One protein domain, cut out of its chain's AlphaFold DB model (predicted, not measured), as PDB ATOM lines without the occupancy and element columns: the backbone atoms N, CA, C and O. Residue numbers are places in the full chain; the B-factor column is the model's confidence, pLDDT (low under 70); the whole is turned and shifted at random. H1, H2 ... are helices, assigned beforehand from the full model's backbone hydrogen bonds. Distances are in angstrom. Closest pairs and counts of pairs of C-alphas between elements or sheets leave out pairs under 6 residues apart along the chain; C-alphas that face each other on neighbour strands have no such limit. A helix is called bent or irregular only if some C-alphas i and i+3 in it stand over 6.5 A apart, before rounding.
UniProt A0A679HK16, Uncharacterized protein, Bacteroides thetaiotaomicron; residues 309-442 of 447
ATOM      1  N   SER A 309      39.885 -42.193 253.466       81.12
ATOM      2  CA  SER A 309      38.509 -41.926 253.029       81.12
ATOM      3  C   SER A 309      38.459 -40.987 251.826       81.12
ATOM      4  O   SER A 309      37.630 -41.197 250.947       81.12
ATOM      5  N   TYR A 310      39.353 -39.996 251.754       82.69
ATOM      6  CA  TYR A 310      39.429 -39.086 250.608       82.69
ATOM      7  C   TYR A 310      40.002 -39.778 249.369       82.69
ATOM      8  O   TYR A 310      39.441 -39.654 248.284       82.69
ATOM      9  N   LEU A 311      41.081 -40.551 249.531       82.94
ATOM     10  CA  LEU A 311      41.697 -41.298 248.427       82.94
ATOM     11  C   LEU A 311      40.759 -42.376 247.866       82.94
ATOM     12  O   LEU A 311      40.663 -42.554 246.655       82.94
ATOM     13  N   ALA A 312      40.031 -43.071 248.742       85.06
ATOM     14  CA  ALA A 312      39.081 -44.112 248.368       85.06
ATOM     15  C   ALA A 312      37.705 -43.564 247.958       85.06
ATOM     16  O   ALA A 312      36.824 -44.357 247.629       85.06
ATOM     17  N   LEU A 313      37.489 -42.242 247.966       86.69
ATOM     18  CA  LEU A 313      36.170 -41.640 247.755       86.69
ATOM     19  C   LEU A 313      35.471 -42.110 246.465       86.69
ATOM     20  O   LEU A 313      34.299 -42.469 246.558       86.69
ATOM     21  N   PRO A 314      36.126 -42.198 245.287       86.38
ATOM     22  CA  PRO A 314      35.458 -42.686 244.076       86.38
ATOM     23  C   PRO A 314      34.918 -44.113 244.233       86.38
ATOM     24  O   PRO A 314      33.802 -44.416 243.816       86.38
ATOM     25  N   ILE A 315      35.695 -44.975 244.891       85.38
ATOM     26  CA  ILE A 315      35.325 -46.361 245.183       85.38
ATOM     27  C   ILE A 315      34.181 -46.382 246.203       85.38
ATOM     28  O   ILE A 315      33.177 -47.057 245.990       85.38
ATOM     29  N   LYS A 316      34.284 -45.584 247.273       86.19
ATOM     30  CA  LYS A 316      33.238 -45.450 248.294       86.19
ATOM     31  C   LYS A 316      31.922 -44.911 247.730       86.19
ATOM     32  O   LYS A 316      30.873 -45.351 248.179       86.19
ATOM     33  N   ILE A 317      31.947 -44.027 246.732       87.06
ATOM     34  CA  ILE A 317      30.730 -43.567 246.046       87.06
ATOM     35  C   ILE A 317      30.052 -44.738 245.332       87.06
ATOM     36  O   ILE A 317      28.850 -44.923 245.475       87.06
ATOM     37  N   VAL A 318      30.801 -45.560 244.593       85.25
ATOM     38  CA  VAL A 318      30.214 -46.707 243.883       85.25
ATOM     39  C   VAL A 318      29.679 -47.747 244.868       85.25
ATOM     40  O   VAL A 318      28.514 -48.123 244.776       85.25
ATOM     41  N   PHE A 319      30.490 -48.182 245.836       82.31
ATOM     42  CA  PHE A 319      30.083 -49.207 246.802       82.31
ATOM     43  C   PHE A 319      29.013 -48.715 247.779       82.31
ATOM     44  O   PHE A 319      28.065 -49.442 248.060       82.31
ATOM     45  N   GLY A 320      29.113 -47.476 248.258       80.12
ATOM     46  CA  GLY A 320      28.123 -46.879 249.150       80.12
ATOM     47  C   GLY A 320      26.747 -46.725 248.501       80.12
ATOM     48  O   GLY A 320      25.752 -46.774 249.210       80.12
ATOM     49  N   MET A 321      26.685 -46.607 247.169       84.44
ATOM     50  CA  MET A 321      25.434 -46.541 246.401       84.44
ATOM     51  C   MET A 321      24.897 -47.921 245.980       84.44
ATOM     52  O   MET A 321      23.806 -47.997 245.429       84.44
ATOM     53  N   ILE A 322      25.643 -49.009 246.201       81.31
ATOM     54  CA  ILE A 322      25.171 -50.391 245.991       81.31
ATOM     55  C   ILE A 322      24.431 -50.915 247.233       81.31
ATOM     56  O   ILE A 322      23.583 -51.801 247.112       81.31
ATOM     57  N   GLY A 323      24.714 -50.350 248.411       75.31
ATOM     58  CA  GLY A 323      24.199 -50.828 249.692       75.31
ATOM     59  C   GLY A 323      24.937 -52.080 250.198       75.31
ATOM     60  O   GLY A 323      26.012 -52.412 249.687       75.31
ATOM     61  N   PRO A 324      24.397 -52.794 251.205       71.19
ATOM     62  CA  PRO A 324      24.965 -54.060 251.644       71.19
ATOM     63  C   PRO A 324      24.916 -55.065 250.486       71.19
ATOM     64  O   PRO A 324      23.904 -55.217 249.803       71.19
ATOM     65  N   PHE A 325      26.033 -55.739 250.231       70.31
ATOM     66  CA  PHE A 325      26.168 -56.697 249.139       70.31
ATOM     67  C   PHE A 325      27.210 -57.765 249.514       70.31
ATOM     68  O   PHE A 325      28.252 -57.403 250.068       70.31
ATOM     69  N   PRO A 326      26.988 -59.058 249.199       70.94
ATOM     70  CA  PRO A 326      25.894 -59.611 248.392       70.94
ATOM     71  C   PRO A 326      24.575 -59.811 249.137       70.94
ATOM     72  O   PRO A 326      24.541 -60.049 250.340       70.94
ATOM     73  N   TRP A 327      23.472 -59.755 248.393       72.69
ATOM     74  CA  TRP A 327      22.118 -59.946 248.927       72.69
ATOM     75  C   TRP A 327      21.834 -61.408 249.279       72.69
ATOM     76  O   TRP A 327      20.961 -61.694 250.090       72.69
ATOM     77  N   THR A 328      22.596 -62.346 248.713       66.50
ATOM     78  CA  THR A 328      22.497 -63.785 249.013       66.50
ATOM     79  C   THR A 328      22.833 -64.121 250.462       66.50
ATOM     80  O   THR A 328      22.466 -65.189 250.941       66.50
ATOM     81  N   GLN A 329      23.493 -63.210 251.182       72.75
ATOM     82  CA  GLN A 329      23.760 -63.360 252.611       72.75
ATOM     83  C   GLN A 329      22.552 -63.031 253.490       72.75
ATOM     84  O   GLN A 329      22.547 -63.424 254.652       72.75
ATOM     85  N   PHE A 330      21.520 -62.374 252.955       77.81
ATOM     86  CA  PHE A 330      20.356 -61.964 253.735       77.81
ATOM     87  C   PHE A 330      19.660 -63.136 254.426       77.81
ATOM     88  O   PHE A 330      19.410 -63.065 255.623       77.81
ATOM     89  N   SER A 331      19.393 -64.233 253.708       71.38
ATOM     90  CA  SER A 331      18.716 -65.396 254.294       71.38
ATOM     91  C   SER A 331      19.520 -66.002 255.442       71.38
ATOM     92  O   SER A 331      18.952 -66.277 256.491       71.38
ATOM     93  N   MET A 332      20.842 -66.122 255.285       75.00
ATOM     94  CA  MET A 332      21.735 -66.608 256.344       75.00
ATOM     95  C   MET A 332      21.788 -65.652 257.544       75.00
ATOM     96  O   MET A 332      21.878 -66.095 258.688       75.00
ATOM     97  N   LEU A 333      21.744 -64.337 257.302       76.25
ATOM     98  CA  LEU A 333      21.731 -63.329 258.363       76.25
ATOM     99  C   LEU A 333      20.427 -63.384 259.159       76.25
ATOM    100  O   LEU A 333      20.479 -63.462 260.382       76.25
ATOM    101  N   VAL A 334      19.283 -63.407 258.474       77.69
ATOM    102  CA  VAL A 334      17.952 -63.491 259.095       77.69
ATOM    103  C   VAL A 334      17.756 -64.820 259.825       77.69
ATOM    104  O   VAL A 334      17.206 -64.830 260.919       77.69
ATOM    105  N   GLU A 335      18.249 -65.934 259.277       75.06
ATOM    106  CA  GLU A 335      18.216 -67.239 259.954       75.06
ATOM    107  C   GLU A 335      19.042 -67.226 261.247       75.06
ATOM    108  O   GLU A 335      18.631 -67.789 262.261       75.06
ATOM    109  N   ARG A 336      20.193 -66.541 261.242       78.44
ATOM    110  CA  ARG A 336      21.046 -66.407 262.428       78.44
ATOM    111  C   ARG A 336      20.449 -65.470 263.474       78.44
ATOM    112  O   ARG A 336      20.573 -65.732 264.669       78.44
ATOM    113  N   ASN A 337      19.888 -64.350 263.037       75.62
ATOM    114  CA  ASN A 337      19.141 -63.447 263.891       75.62
ATOM    115  C   ASN A 337      18.065 -62.730 263.056       75.62
ATOM    116  O   ASN A 337      18.412 -61.908 262.198       75.62
ATOM    117  N   PRO A 338      16.772 -62.963 263.346       76.38
ATOM    118  CA  PRO A 338      15.692 -62.378 262.567       76.38
ATOM    119  C   PRO A 338      15.669 -60.846 262.568       76.38
ATOM    120  O   PRO A 338      15.136 -60.234 261.646       76.38
ATOM    121  N   ALA A 339      16.326 -60.202 263.535       69.88
ATOM    122  CA  ALA A 339      16.484 -58.758 263.539       69.88
ATOM    123  C   ALA A 339      17.219 -58.217 262.320       69.88
ATOM    124  O   ALA A 339      16.916 -57.108 261.908       69.88
ATOM    125  N   PHE A 340      18.121 -58.972 261.682       78.81
ATOM    126  CA  PHE A 340      18.772 -58.510 260.450       78.81
ATOM    127  C   PHE A 340      17.796 -58.323 259.276       78.81
ATOM    128  O   PHE A 340      18.202 -57.800 258.239       78.81
ATOM    129  N   ALA A 341      16.510 -58.666 259.430       81.12
ATOM    130  CA  ALA A 341      15.468 -58.356 258.460       81.12
ATOM    131  C   ALA A 341      15.385 -56.859 258.118       81.12
ATOM    132  O   ALA A 341      15.086 -56.524 256.974       81.12
ATOM    133  N   TRP A 342      15.766 -55.957 259.038       76.31
ATOM    134  CA  TRP A 342      15.832 -54.515 258.753       76.31
ATOM    135  C   TRP A 342      16.744 -54.177 257.555       76.31
ATOM    136  O   TRP A 342      16.478 -53.215 256.836       76.31
ATOM    137  N   GLN A 343      17.765 -54.998 257.263       80.31
ATOM    138  CA  GLN A 343      18.659 -54.812 256.108       80.31
ATOM    139  C   GLN A 343      17.951 -54.987 254.762       80.31
ATOM    140  O   GLN A 343      18.471 -54.551 253.732       80.31
ATOM    141  N   LEU A 344      16.746 -55.570 254.742       82.06
ATOM    142  CA  LEU A 344      15.914 -55.615 253.543       82.06
ATOM    143  C   LEU A 344      15.686 -54.208 252.980       82.06
ATOM    144  O   LEU A 344      15.725 -54.009 251.763       82.06
ATOM    145  N   GLN A 345      15.534 -53.226 253.868       84.25
ATOM    146  CA  GLN A 345      15.431 -51.821 253.507       84.25
ATOM    147  C   GLN A 345      16.659 -51.341 252.731       84.25
ATOM    148  O   GLN A 345      16.532 -50.664 251.708       84.25
ATOM    149  N   ASP A 346      17.845 -51.714 253.203       82.38
ATOM    150  CA  ASP A 346      19.110 -51.280 252.632       82.38
ATOM    151  C   ASP A 346      19.368 -51.902 251.256       82.38
ATOM    152  O   ASP A 346      19.966 -51.253 250.399       82.38
ATOM    153  N   TYR A 347      18.872 -53.113 250.980       82.06
ATOM    154  CA  TYR A 347      18.936 -53.696 249.632       82.06
ATOM    155  C   TYR A 347      18.024 -52.965 248.639       82.06
ATOM    156  O   TYR A 347      18.423 -52.674 247.503       82.06
ATOM    157  N   VAL A 348      16.803 -52.614 249.060       86.44
ATOM    158  CA  VAL A 348      15.887 -51.803 248.239       86.44
ATOM    159  C   VAL A 348      16.496 -50.417 248.000       86.44
ATOM    160  O   VAL A 348      16.489 -49.921 246.870       86.44
ATOM    161  N   MET A 349      17.091 -49.825 249.037       89.25
ATOM    162  CA  MET A 349      17.809 -48.554 248.958       89.25
ATOM    163  C   MET A 349      19.016 -48.633 248.019       89.25
ATOM    164  O   MET A 349      19.157 -47.776 247.152       89.25
ATOM    165  N   GLY A 350      19.833 -49.683 248.108       88.44
ATOM    166  CA  GLY A 350      20.977 -49.910 247.227       88.44
ATOM    167  C   GLY A 350      20.574 -50.046 245.757       88.44
ATOM    168  O   GLY A 350      21.193 -49.463 244.869       88.44
ATOM    169  N   THR A 351      19.450 -50.713 245.482       89.50
ATOM    170  CA  THR A 351      18.880 -50.765 244.123       89.50
ATOM    171  C   THR A 351      18.520 -49.371 243.617       89.50
ATOM    172  O   THR A 351      18.826 -49.009 242.475       89.50
ATOM    173  N   PHE A 352      17.868 -48.576 244.465       92.00
ATOM    174  CA  PHE A 352      17.462 -47.217 244.139       92.00
ATOM    175  C   PHE A 352      18.681 -46.308 243.894       92.00
ATOM    176  O   PHE A 352      18.772 -45.650 242.851       92.00
ATOM    177  N   GLN A 353      19.645 -46.326 244.814       92.12
ATOM    178  CA  GLN A 353      20.886 -45.556 244.780       92.12
ATOM    179  C   GLN A 353      21.748 -45.908 243.566       92.12
ATOM    180  O   GLN A 353      22.146 -45.015 242.818       92.12
ATOM    181  N   LEU A 354      21.975 -47.188 243.277       92.12
ATOM    182  CA  LEU A 354      22.749 -47.577 242.101       92.12
ATOM    183  C   LEU A 354      22.045 -47.133 240.811       92.12
ATOM    184  O   LEU A 354      22.694 -46.625 239.898       92.12
ATOM    185  N   GLY A 355      20.713 -47.227 240.744       93.62
ATOM    186  CA  GLY A 355      19.947 -46.686 239.619       93.62
ATOM    187  C   GLY A 355      20.130 -45.174 239.470       93.62
ATOM    188  O   GLY A 355      20.268 -44.671 238.353       93.62
ATOM    189  N   TYR A 356      20.161 -44.450 240.592       93.69
ATOM    190  CA  TYR A 356      20.394 -43.008 240.628       93.69
ATOM    191  C   TYR A 356      21.789 -42.681 240.085       93.69
ATOM    192  O   TYR A 356      21.923 -41.841 239.195       93.69
ATOM    193  N   LEU A 357      22.814 -43.410 240.536       93.31
ATOM    194  CA  LEU A 357      24.195 -43.249 240.088       93.31
ATOM    195  C   LEU A 357      24.355 -43.562 238.593       93.31
ATOM    196  O   LEU A 357      24.923 -42.752 237.863       93.31
ATOM    197  N   ILE A 358      23.814 -44.690 238.116       93.50
ATOM    198  CA  ILE A 358      23.852 -45.068 236.693       93.50
ATOM    199  C   ILE A 358      23.209 -43.974 235.843       93.50
ATOM    200  O   ILE A 358      23.770 -43.578 234.822       93.50
ATOM    201  N   ALA A 359      22.051 -43.457 236.259       94.31
ATOM    202  CA  ALA A 359      21.393 -42.376 235.541       94.31
ATOM    203  C   ALA A 359      22.272 -41.121 235.472       94.31
ATOM    204  O   ALA A 359      22.342 -40.501 234.410       94.31
ATOM    205  N   ILE A 360      22.963 -40.769 236.563       92.75
ATOM    206  CA  ILE A 360      23.872 -39.621 236.564       92.75
ATOM    207  C   ILE A 360      25.036 -39.836 235.599       92.75
ATOM    208  O   ILE A 360      25.314 -38.980 234.764       92.75
ATOM    209  N   VAL A 361      25.690 -40.994 235.675       92.06
ATOM    210  CA  VAL A 361      26.860 -41.310 234.846       92.06
ATOM    211  C   VAL A 361      26.490 -41.355 233.362       92.06
ATOM    212  O   VAL A 361      27.160 -40.736 232.537       92.06
ATOM    213  N   VAL A 362      25.397 -42.036 233.008       92.75
ATOM    214  CA  VAL A 362      24.964 -42.191 231.610       92.75
ATOM    215  C   VAL A 362      24.517 -40.859 231.003       92.75
ATOM    216  O   VAL A 362      24.785 -40.604 229.830       92.75
ATOM    217  N   ASN A 363      23.868 -39.993 231.785       91.75
ATOM    218  CA  ASN A 363      23.354 -38.707 231.304       91.75
ATOM    219  C   ASN A 363      24.257 -37.526 231.681       91.75
ATOM    220  O   ASN A 363      23.811 -36.387 231.587       91.75
ATOM    221  N   TRP A 364      25.517 -37.762 232.064       90.25
ATOM    222  CA  TRP A 364      26.424 -36.742 232.612       90.25
ATOM    223  C   TRP A 364      26.466 -35.441 231.797       90.25
ATOM    224  O   TRP A 364      26.454 -34.351 232.359       90.25
ATOM    225  N   LYS A 365      26.453 -35.539 230.461       89.69
ATOM    226  CA  LYS A 365      26.487 -34.370 229.560       89.69
ATOM    227  C   LYS A 365      25.232 -33.490 229.625       89.69
ATOM    228  O   LYS A 365      25.297 -32.329 229.240       89.69
ATOM    229  N   HIS A 366      24.106 -34.044 230.064       87.00
ATOM    230  CA  HIS A 366      22.811 -33.367 230.143       87.00
ATOM    231  C   HIS A 366      22.453 -32.929 231.565       87.00
ATOM    232  O   HIS A 366      21.467 -32.224 231.749       87.00
ATOM    233  N   ILE A 367      23.241 -33.329 232.565       91.00
ATOM    234  CA  ILE A 367      22.980 -32.995 233.961       91.00
ATOM    235  C   ILE A 367      23.614 -31.658 234.287       91.00
ATOM    236  O   ILE A 367      24.826 -31.472 234.158       91.00
ATOM    237  N   ASN A 368      22.785 -30.733 234.757       89.62
ATOM    238  CA  ASN A 368      23.257 -29.431 235.175       89.62
ATOM    239  C   ASN A 368      23.518 -29.373 236.690       89.62
ATOM    240  O   ASN A 368      22.602 -29.516 237.504       89.62
ATOM    241  N   PHE A 369      24.775 -29.101 237.048       88.31
ATOM    242  CA  PHE A 369      25.222 -28.800 238.415       88.31
ATOM    243  C   PHE A 369      25.464 -27.299 238.656       88.31
ATOM    244  O   PHE A 369      25.807 -26.894 239.765       88.31
ATOM    245  N   LYS A 370      25.311 -26.457 237.629       79.12
ATOM    246  CA  LYS A 370      25.321 -25.000 237.770       79.12
ATOM    247  C   LYS A 370      23.936 -24.619 238.302       79.12
ATOM    248  O   LYS A 370      22.943 -24.977 237.680       79.12
ATOM    249  N   ASP A 371      23.877 -23.961 239.457       79.81
ATOM    250  CA  ASP A 371      22.641 -23.489 240.118       79.81
ATOM    251  C   ASP A 371      21.899 -24.505 241.012       79.81
ATOM    252  O   ASP A 371      20.672 -24.533 241.079       79.81
ATOM    253  N   LEU A 372      22.648 -25.322 241.765       90.94
ATOM    254  CA  LEU A 372      22.066 -26.163 242.820       90.94
ATOM    255  C   LEU A 372      21.417 -25.314 243.922       90.94
ATOM    256  O   LEU A 372      22.078 -24.440 244.488       90.94
ATOM    257  N   ASP A 373      20.161 -25.620 244.255       91.19
ATOM    258  CA  ASP A 373      19.451 -24.983 245.365       91.19
ATOM    259  C   ASP A 373      19.979 -25.437 246.743       91.19
ATOM    260  O   ASP A 373      20.697 -26.431 246.868       91.19
ATOM    261  N   VAL A 374      19.620 -24.687 247.794       92.94
ATOM    262  CA  VAL A 374      20.085 -24.917 249.178       92.94
ATOM    263  C   VAL A 374      19.797 -26.340 249.656       92.94
ATOM    264  O   VAL A 374      20.658 -26.968 250.262       92.94
ATOM    265  N   MET A 375      18.602 -26.860 249.373       95.31
ATOM    266  CA  MET A 375      18.202 -28.210 249.776       95.31
ATOM    267  C   MET A 375      19.036 -29.269 249.048       95.31
ATOM    268  O   MET A 375      19.467 -30.240 249.661       95.31
ATOM    269  N   THR A 376      19.319 -29.058 247.764       95.44
ATOM    270  CA  THR A 376      20.133 -29.973 246.961       95.44
ATOM    271  C   THR A 376      21.589 -29.993 247.429       95.44
ATOM    272  O   THR A 376      22.172 -31.068 247.565       95.44
ATOM    273  N   VAL A 377      22.177 -28.829 247.731       95.12
ATOM    274  CA  VAL A 377      23.535 -28.749 248.299       95.12
ATOM    275  C   VAL A 377      23.607 -29.408 249.668       95.12
ATOM    276  O   VAL A 377      24.549 -30.152 249.932       95.12
ATOM    277  N   MET A 378      22.584 -29.215 250.499       95.25
ATOM    278  CA  MET A 378      22.483 -29.891 251.788       95.25
ATOM    279  C   MET A 378      22.402 -31.408 251.618       95.25
ATOM    280  O   MET A 378      23.142 -32.131 252.280       95.25
ATOM    281  N   GLY A 379      21.583 -31.888 250.678       96.06
ATOM    282  CA  GLY A 379      21.486 -33.304 250.332       96.06
ATOM    283  C   GLY A 379      22.829 -33.901 249.909       96.06
ATOM    284  O   GLY A 379      23.267 -34.896 250.484       96.06
ATOM    285  N   PHE A 380      23.542 -33.257 248.981       95.56
ATOM    286  CA  PHE A 380      24.880 -33.705 248.583       95.56
ATOM    287  C   PHE A 380      25.899 -33.650 249.722       95.56
ATOM    288  O   PHE A 380      26.724 -34.554 249.835       95.56
ATOM    289  N   GLY A 381      25.843 -32.626 250.573       93.69
ATOM    290  CA  GLY A 381      26.695 -32.522 251.754       93.69
ATOM    291  C   GLY A 381      26.473 -33.681 252.728       93.69
ATOM    292  O   GLY A 381      27.434 -34.278 253.210       93.69
ATOM    293  N   ILE A 382      25.209 -34.045 252.965       94.12
ATOM    294  CA  ILE A 382      24.840 -35.175 253.825       94.12
ATOM    295  C   ILE A 382      25.326 -36.489 253.201       94.12
ATOM    296  O   ILE A 382      25.997 -37.268 253.881       94.12
ATOM    297  N   MET A 383      25.115 -36.695 251.894       93.25
ATOM    298  CA  MET A 383      25.654 -37.861 251.180       93.25
ATOM    299  C   MET A 383      27.176 -37.960 251.316       93.25
ATOM    300  O   MET A 383      27.708 -39.015 251.658       93.25
ATOM    301  N   LEU A 384      27.881 -36.848 251.094       90.88
ATOM    302  CA  LEU A 384      29.332 -36.779 251.209       90.88
ATOM    303  C   LEU A 384      29.807 -37.145 252.620       90.88
ATOM    304  O   LEU A 384      30.790 -37.869 252.756       90.88
ATOM    305  N   SER A 385      29.087 -36.715 253.660       88.44
ATOM    306  CA  SER A 385      29.405 -37.074 255.047       88.44
ATOM    307  C   SER A 385      29.306 -38.581 255.314       88.44
ATOM    308  O   SER A 385      30.117 -39.117 256.070       88.44
ATOM    309  N   GLY A 386      28.375 -39.273 254.647       88.12
ATOM    310  CA  GLY A 386      28.234 -40.727 254.710       88.12
ATOM    311  C   GLY A 386      29.279 -41.490 253.891       88.12
ATOM    312  O   GLY A 386      29.652 -42.601 254.262       88.12
ATOM    313  N   PHE A 387      29.798 -40.906 252.805       88.12
ATOM    314  CA  PHE A 387      30.914 -41.497 252.053       88.12
ATOM    315  C   PHE A 387      32.264 -41.293 252.750       88.12
ATOM    316  O   PHE A 387      33.128 -42.169 252.703       88.12
ATOM    317  N   LEU A 388      32.475 -40.137 253.382       85.75
ATOM    318  CA  LEU A 388      33.752 -39.795 254.010       85.75
ATOM    319  C   LEU A 388      33.961 -40.462 255.371       85.75
ATOM    320  O   LEU A 388      35.111 -40.589 255.805       85.75
ATOM    321  N   SER A 389      32.896 -40.939 256.017       81.31
ATOM    322  CA  SER A 389      33.001 -41.664 257.278       81.31
ATOM    323  C   SER A 389      33.912 -42.894 257.148       81.31
ATOM    324  O   SER A 389      34.007 -43.541 256.093       81.31
ATOM    325  N   ARG A 390      34.641 -43.210 258.226       75.00
ATOM    326  CA  ARG A 390      35.598 -44.327 258.275       75.00
ATOM    327  C   ARG A 390      34.946 -45.640 257.833       75.00
ATOM    328  O   ARG A 390      35.479 -46.312 256.951       75.00
ATOM    329  N   GLN A 391      33.776 -45.941 258.393       74.12
ATOM    330  CA  GLN A 391      32.840 -46.949 257.897       74.12
ATOM    331  C   GLN A 391      31.741 -46.218 257.125       74.12
ATOM    332  O   GLN A 391      31.145 -45.296 257.678       74.12
ATOM    333  N   MET A 392      31.508 -46.571 255.856       79.00
ATOM    334  CA  MET A 392      30.483 -45.907 255.035       79.00
ATOM    335  C   MET A 392      29.122 -45.990 255.729       79.00
ATOM    336  O   MET A 392      28.691 -47.082 256.095       79.00
ATOM    337  N   HIS A 393      28.446 -44.853 255.886       81.69
ATOM    338  CA  HIS A 393      27.161 -44.799 256.576       81.69
ATOM    339  C   HIS A 393      26.013 -44.695 255.565       81.69
ATOM    340  O   HIS A 393      25.628 -43.601 255.145       81.69
ATOM    341  N   ILE A 394      25.445 -45.843 255.184       81.50
ATOM    342  CA  ILE A 394      24.382 -45.951 254.161       81.50
ATOM    343  C   ILE A 394      23.156 -45.109 254.533       81.50
ATOM    344  O   ILE A 394      22.590 -44.445 253.663       81.50
ATOM    345  N   GLY A 395      22.815 -45.047 255.826       82.88
ATOM    346  CA  GLY A 395      21.761 -44.164 256.334       82.88
ATOM    347  C   GLY A 395      21.957 -42.700 255.920       82.88
ATOM    348  O   GLY A 395      21.051 -42.109 255.347       82.88
ATOM    349  N   TYR A 396      23.160 -42.134 256.080       87.56
ATOM    350  CA  TYR A 396      23.418 -40.727 255.741       87.56
ATOM    351  C   TYR A 396      23.372 -40.520 254.228       87.56
ATOM    352  O   TYR A 396      22.792 -39.555 253.740       87.56
ATOM    353  N   ILE A 397      23.922 -41.464 253.459       89.81
ATOM    354  CA  ILE A 397      23.837 -41.432 251.993       89.81
ATOM    355  C   ILE A 397      22.369 -41.383 251.553       89.81
ATOM    356  O   ILE A 397      22.000 -40.584 250.695       89.81
ATOM    357  N   SER A 398      21.516 -42.186 252.182       90.31
ATOM    358  CA  SER A 398      20.087 -42.212 251.908       90.31
ATOM    359  C   SER A 398      19.358 -40.919 252.304       90.31
ATOM    360  O   SER A 398      18.615 -40.355 251.498       90.31
ATOM    361  N   GLU A 399      19.595 -40.403 253.510       92.19
ATOM    362  CA  GLU A 399      18.995 -39.148 253.975       92.19
ATOM    363  C   GLU A 399      19.339 -37.979 253.046       92.19
ATOM    364  O   GLU A 399      18.468 -37.197 252.657       92.19
ATOM    365  N   GLY A 400      20.605 -37.879 252.640       93.94
ATOM    366  CA  GLY A 400      21.047 -36.850 251.708       93.94
ATOM    367  C   GLY A 400      20.407 -37.010 250.329       93.94
ATOM    368  O   GLY A 400      19.945 -36.029 249.740       93.94
ATOM    369  N   LEU A 401      20.293 -38.251 249.844       95.00
ATOM    370  CA  LEU A 401      19.672 -38.569 248.562       95.00
ATOM    371  C   LEU A 401      18.232 -38.056 248.477       95.00
ATOM    372  O   LEU A 401      17.876 -37.464 247.454       95.00
ATOM    373  N   LEU A 402      17.438 -38.211 249.545       95.94
ATOM    374  CA  LEU A 402      16.056 -37.723 249.627       95.94
ATOM    375  C   LEU A 402      15.950 -36.233 249.262       95.94
ATOM    376  O   LEU A 402      15.100 -35.849 248.453       95.94
ATOM    377  N   PHE A 403      16.839 -35.398 249.806       96.25
ATOM    378  CA  PHE A 403      16.851 -33.955 249.551       96.25
ATOM    379  C   PHE A 403      17.333 -33.587 248.140       96.25
ATOM    380  O   PHE A 403      16.990 -32.520 247.634       96.25
ATOM    381  N   THR A 404      18.066 -34.472 247.456       95.94
ATOM    382  CA  THR A 404      18.478 -34.252 246.056       95.94
ATOM    383  C   THR A 404      17.405 -34.636 245.032       95.94
ATOM    384  O   THR A 404      17.500 -34.224 243.873       95.94
ATOM    385  N   LEU A 405      16.373 -35.401 245.418       95.12
ATOM    386  CA  LEU A 405      15.378 -35.941 244.480       95.12
ATOM    387  C   LEU A 405      14.674 -34.877 243.614       95.12
ATOM    388  O   LEU A 405      14.502 -35.127 242.419       95.12
ATOM    389  N   PRO A 406      14.294 -33.689 244.128       94.00
ATOM    390  CA  PRO A 406      13.651 -32.658 243.308       94.00
ATOM    391  C   PRO A 406      14.543 -32.093 242.205       94.00
ATOM    392  O   PRO A 406      14.039 -31.720 241.145       94.00
ATOM    393  N   TRP A 407      15.852 -31.995 242.451       93.75
ATOM    394  CA  TRP A 407      16.833 -31.648 241.423       93.75
ATOM    395  C   TRP A 407      17.033 -32.827 240.472       93.75
ATOM    396  O   TRP A 407      16.942 -32.671 239.260       93.75
ATOM    397  N   TYR A 408      17.217 -34.030 241.006       93.94
ATOM    398  CA  TYR A 408      17.483 -35.220 240.210       93.94
ATOM    399  C   TYR A 408      16.375 -35.509 239.188       93.94
ATOM    400  O   TYR A 408      16.640 -35.641 237.989       93.94
ATOM    401  N   PHE A 409      15.114 -35.543 239.627       92.75
ATOM    402  CA  PHE A 409      13.998 -35.806 238.721       92.75
ATOM    403  C   PHE A 409      13.724 -34.645 237.762       92.75
ATOM    404  O   PHE A 409      13.166 -34.895 236.697       92.75
ATOM    405  N   SER A 410      14.146 -33.410 238.063       90.12
ATOM    406  CA  SER A 410      14.074 -32.326 237.075       90.12
ATOM    407  C   SER A 410      15.123 -32.461 235.967       90.12
ATOM    408  O   SER A 410      14.918 -31.910 234.893       90.12
ATOM    409  N   GLN A 411      16.226 -33.186 236.202       89.62
ATOM    410  CA  GLN A 411      17.225 -33.488 235.165       89.62
ATOM    411  C   GLN A 411      16.856 -34.741 234.352       89.62
ATOM    412  O   GLN A 411      17.011 -34.765 233.136       89.62
ATOM    413  N   ILE A 412      16.393 -35.801 235.025       89.06
ATOM    414  CA  ILE A 412      16.218 -37.137 234.421       89.06
ATOM    415  C   ILE A 412      14.769 -37.419 233.986       89.06
ATOM    416  O   ILE A 412      14.529 -38.267 233.118       89.06
ATOM    417  N   GLY A 413      13.784 -36.739 234.577       82.81
ATOM    418  CA  GLY A 413      12.367 -36.964 234.298       82.81
ATOM    419  C   GLY A 413      11.926 -38.409 234.563       82.81
ATOM    420  O   GLY A 413      12.324 -39.043 235.542       82.81
ATOM    421  N   GLU A 414      11.110 -38.962 233.661       81.19
ATOM    422  CA  GLU A 414      10.636 -40.354 233.747       81.19
ATOM    423  C   GLU A 414      11.718 -41.401 233.430       81.19
ATOM    424  O   GLU A 414      11.524 -42.595 233.693       81.19
ATOM    425  N   GLY A 415      12.868 -40.969 232.896       84.50
ATOM    426  CA  GLY A 415      13.965 -41.846 232.489       84.50
ATOM    427  C   GLY A 415      14.494 -42.722 233.626       84.50
ATOM    428  O   GLY A 415      15.016 -43.808 233.368       84.50
ATOM    429  N   TYR A 416      14.288 -42.319 234.885       89.38
ATOM    430  CA  TYR A 416      14.748 -43.064 236.054       89.38
ATOM    431  C   TYR A 416      14.240 -44.509 236.107       89.38
ATOM    432  O   TYR A 416      14.996 -45.410 236.467       89.38
ATOM    433  N   LYS A 417      13.000 -44.775 235.668       88.44
ATOM    434  CA  LYS A 417      12.431 -46.137 235.674       88.44
ATOM    435  C   LYS A 417      13.302 -47.132 234.904       88.44
ATOM    436  O   LYS A 417      13.413 -48.289 235.300       88.44
ATOM    437  N   LYS A 418      13.933 -46.684 233.812       93.06
ATOM    438  CA  LYS A 418      14.867 -47.493 233.019       93.06
ATOM    439  C   LYS A 418      16.121 -47.834 233.827       93.06
ATOM    440  O   LYS A 418      16.531 -48.989 233.849       93.06
ATOM    441  N   TYR A 419      16.698 -46.850 234.511       93.31
ATOM    442  CA  TYR A 419      17.929 -47.025 235.285       93.31
ATOM    443  C   TYR A 419      17.717 -47.839 236.561       93.31
ATOM    444  O   TYR A 419      18.578 -48.638 236.915       93.31
ATOM    445  N   LEU A 420      16.546 -47.732 237.192       91.88
ATOM    446  CA  LEU A 420      16.160 -48.617 238.289       91.88
ATOM    447  C   LEU A 420      16.087 -50.083 237.831       91.88
ATOM    448  O   LEU A 420      16.601 -50.963 238.513       91.88
ATOM    449  N   ARG A 421      15.502 -50.351 236.654       92.62
ATOM    450  CA  ARG A 421      15.479 -51.707 236.075       92.62
ATOM    451  C   ARG A 421      16.888 -52.223 235.794       92.62
ATOM    452  O   ARG A 421      17.170 -53.377 236.090       92.62
ATOM    453  N   PHE A 422      17.770 -51.383 235.251       93.25
ATOM    454  CA  PHE A 422      19.170 -51.757 235.038       93.25
ATOM    455  C   PHE A 422      19.885 -52.073 236.346       93.25
ATOM    456  O   PHE A 422      20.521 -53.115 236.434       93.25
ATOM    457  N   SER A 423      19.729 -51.222 237.359       92.44
ATOM    458  CA  SER A 423      20.270 -51.459 238.697       92.44
ATOM    459  C   SER A 423      19.809 -52.804 239.260       92.44
ATOM    460  O   SER A 423      20.636 -53.634 239.630       92.44
ATOM    461  N   PHE A 424      18.502 -53.076 239.214       90.94
ATOM    462  CA  PHE A 424      17.942 -54.347 239.665       90.94
ATOM    463  C   PHE A 424      18.535 -55.547 238.912       90.94
ATOM    464  O   PHE A 424      18.991 -56.498 239.540       90.94
ATOM    465  N   ILE A 425      18.595 -55.495 237.576       91.62
ATOM    466  CA  ILE A 425      19.167 -56.577 236.756       91.62
ATOM    467  C   ILE A 425      20.647 -56.796 237.087       91.62
ATOM    468  O   ILE A 425      21.068 -57.945 237.216       91.62
ATOM    469  N   ILE A 426      21.430 -55.724 237.243       89.75
ATOM    470  CA  ILE A 426      22.852 -55.801 237.597       89.75
ATOM    471  C   ILE A 426      23.015 -56.487 238.952       89.75
ATOM    472  O   ILE A 426      23.755 -57.463 239.052       89.75
ATOM    473  N   LEU A 427      22.298 -56.027 239.981       87.38
ATOM    474  CA  LEU A 427      22.430 -56.561 241.337       87.38
ATOM    475  C   LEU A 427      21.958 -58.015 241.422       87.38
ATOM    476  O   LEU A 427      22.637 -58.838 242.036       87.38
ATOM    477  N   VAL A 428      20.863 -58.378 240.751       86.19
ATOM    478  CA  VAL A 428      20.409 -59.776 240.663       86.19
ATOM    479  C   VAL A 428      21.434 -60.646 239.932       86.19
ATOM    480  O   VAL A 428      21.783 -61.718 240.422       86.19
ATOM    481  N   SER A 429      21.975 -60.183 238.802       86.62
ATOM    482  CA  SER A 429      22.969 -60.943 238.028       86.62
ATOM    483  C   SER A 429      24.264 -61.156 238.812       86.62
ATOM    484  O   SER A 429      24.815 -62.255 238.799       86.62
ATOM    485  N   LEU A 430      24.731 -60.136 239.542       84.25
ATOM    486  CA  LEU A 430      25.903 -60.249 240.412       84.25
ATOM    487  C   LEU A 430      25.663 -61.241 241.557       84.25
ATOM    488  O   LEU A 430      26.556 -62.020 241.877       84.25
ATOM    489  N   ASN A 431      24.463 -61.263 242.144       80.50
ATOM    490  CA  ASN A 431      24.103 -62.263 243.152       80.50
ATOM    491  C   ASN A 431      24.107 -63.689 242.577       80.50
ATOM    492  O   ASN A 431      24.656 -64.588 243.208       80.50
ATOM    493  N   ILE A 432      23.559 -63.902 241.374       82.50
ATOM    494  CA  ILE A 432      23.603 -65.209 240.692       82.50
ATOM    495  C   ILE A 432      25.054 -65.640 240.453       82.50
ATOM    496  O   ILE A 432      25.415 -66.775 240.749       82.50
ATOM    497  N   LEU A 433      25.902 -64.733 239.964       82.88
ATOM    498  CA  LEU A 433      27.316 -65.018 239.727       82.88
ATOM    499  C   LEU A 433      28.040 -65.415 241.021       82.88
ATOM    500  O   LEU A 433      28.786 -66.388 241.027       82.88
ATOM    501  N   LEU A 434      27.776 -64.723 242.130       77.94
ATOM    502  CA  LEU A 434      28.369 -65.067 243.423       77.94
ATOM    503  C   LEU A 434      27.873 -66.404 243.980       77.94
ATOM    504  O   LEU A 434      28.670 -67.144 244.556       77.94
ATOM    505  N   LEU A 435      26.599 -66.749 243.771       77.56
ATOM    506  CA  LEU A 435      26.081 -68.081 244.101       77.56
ATOM    507  C   LEU A 435      26.810 -69.167 243.303       77.56
ATOM    508  O   LEU A 435      27.229 -70.167 243.879       77.56
ATOM    509  N   LEU A 436      27.012 -68.952 241.998       79.31
ATOM    510  CA  LEU A 436      27.751 -69.880 241.133       79.31
ATOM    511  C   LEU A 436      29.227 -70.019 241.543       79.31
ATOM    512  O   LEU A 436      29.811 -71.083 241.367       79.31
ATOM    513  N   MET A 437      29.813 -68.974 242.131       74.69
ATOM    514  CA  MET A 437      31.171 -68.979 242.689       74.69
ATOM    515  C   MET A 437      31.240 -69.498 244.139       74.69
ATOM    516  O   MET A 437      32.269 -69.347 244.794       74.69
ATOM    517  N   GLY A 438      30.166 -70.093 244.670       67.31
ATOM    518  CA  GLY A 438      30.158 -70.698 246.005       67.31
ATOM    519  C   GLY A 438      30.105 -69.694 247.160       67.31
ATOM    520  O   GLY A 438      30.672 -69.955 248.217       67.31
ATOM    521  N   ASN A 439      29.450 -68.541 246.975       65.12
ATOM    522  CA  ASN A 439      29.363 -67.459 247.970       65.12
ATOM    523  C   ASN A 439      30.727 -66.902 248.420       65.12
ATOM    524  O   ASN A 439      30.842 -66.320 249.502       65.12
ATOM    525  N   MET A 440      31.758 -67.030 247.581       56.84
ATOM    526  CA  MET A 440      33.014 -66.307 247.756       56.84
ATOM    527  C   MET A 440      32.726 -64.801 247.813       56.84
ATOM    528  O   MET A 440      32.283 -64.207 246.834       56.84
ATOM    529  N   GLY A 441      32.944 -64.159 248.965       50.97
ATOM    530  CA  GLY A 441      32.777 -62.708 249.084       50.97
ATOM    531  C   GLY A 441      33.701 -61.977 248.108       50.97
ATOM    532  O   GLY A 441      34.794 -62.465 247.828       50.97
ATOM    533  N   ILE A 442      33.319 -60.794 247.613       45.16
ATOM    534  CA  ILE A 442      34.137 -60.044 246.636       45.16
ATOM    535  C   ILE A 442      35.585 -59.886 247.131       45.16
ATOM    536  O   ILE A 442      36.510 -60.106 246.365       45.16
TER     537      ILE A 442
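AT A GLANCE: This is residues 309 to 442 of the 447 residues of an uncharacterized protein of Bacteroides thetaiotaomicron (UniProt A0A679HK16). Two long helical pieces, H3 and the arm H5b, meet near one end of each and open as a V, and the short helix H2 folds back along the first part of H3 on the open side. At the other end of this elongated body, H4 and the arm H5a form a second helical hairpin, and the short helix H1 packs across the last residues of H4. The printed part has 134 residues with five named helices, in the order H1, H2, H3, H4, H5, and no named strand; its class is all helix. H5, the longest, is bent into the arms H5a and H5b. The whole is compact, with a radius of gyration of the C-alphas of 15.7 A, and it spans 48 by 30 by 28 A.

HOW THE PARTS SIT: H1, residues 313 to 320, touches residues 387 to 388 alone of H4, residues 374 to 388; the closest C-alphas are those of Lys 316 and Phe 387, 5.9 A apart, and the lines are about perpendicular at 88 degrees. H1 only just touches H3, residues 338 to 362, with 3 pairs of C-alphas within 8 A, the closest being Val 318 and Leu 354 at 7.7 A. H2, residues 327 to 336, forms a helical hairpin with H3, at a shallow tilt of 12 degrees, opposite ways; their closest C-alphas, Val 334 and Phe 340, are 5.2 A apart, and H3 touches H2 with residues 340 to 347 alone. H5, residues 394 to 436, was assigned by its hydrogen bonds as one helix but is bent, with C-alphas 411 and 414 9.6 A apart; its arms are H5a, residues 394 to 411, and H5b, residues 414 to 436. H4 and H5a form a helical hairpin with 37 pairs of C-alphas within 8 A, the closest being Gly 379 and Gly 400 at 3.8 A; they run opposite ways at 38 degrees, only just a steep tilt. H5a only just touches H3, with 3 pairs of C-alphas within 8 A; Met 349 and Ser 398 have the closest C-alphas, 7.4 A apart. H3 touches H5b with residues 351 to 359 alone, at a steep tilt of 57 degrees, opposite ways; the closest C-alphas are those of Gly 355 and Leu 420, 4.5 A apart. H4 and H5b are apart, and so are H2 and H4. Every O i to N i+4 pair is within hydrogen-bond range in H1 and H4, against 4 of 6 in H2, 16 of 21 in H3, 10 of 14 in H5a and 17 of 19 in H5b.

IN THESE COORDINATES: H1 begins at C-alpha 313, (36.170, -41.640, 247.755), and is 9.7 A long from first to last C-alpha. H2, 15.0 A long, is only just irregular: C-alphas 328 and 331 are 6.7 A apart. H3 runs 38.1 A, from C-alpha 338 at (15.692, -62.378, 262.567) to C-alpha 362. H4 measures 20.8 A. H5a measures 23.8 A, has a kink of 60 degrees near residue 404 and is irregular, with C-alphas 403 and 406 7.1 A apart. H5b runs 34.9 A and ends at C-alpha 436, (27.751, -69.880, 241.133).

THE WHOLE: The two C-alphas farthest apart, those of Arg 336 and Asp 371, are 48.4 A apart. The printed part has no cut. The link from H3 to H4, 11 residues, is long. The mean pLDDT of the printed part is 84.9; residues 328, 339 and 438 to 442 are under 70.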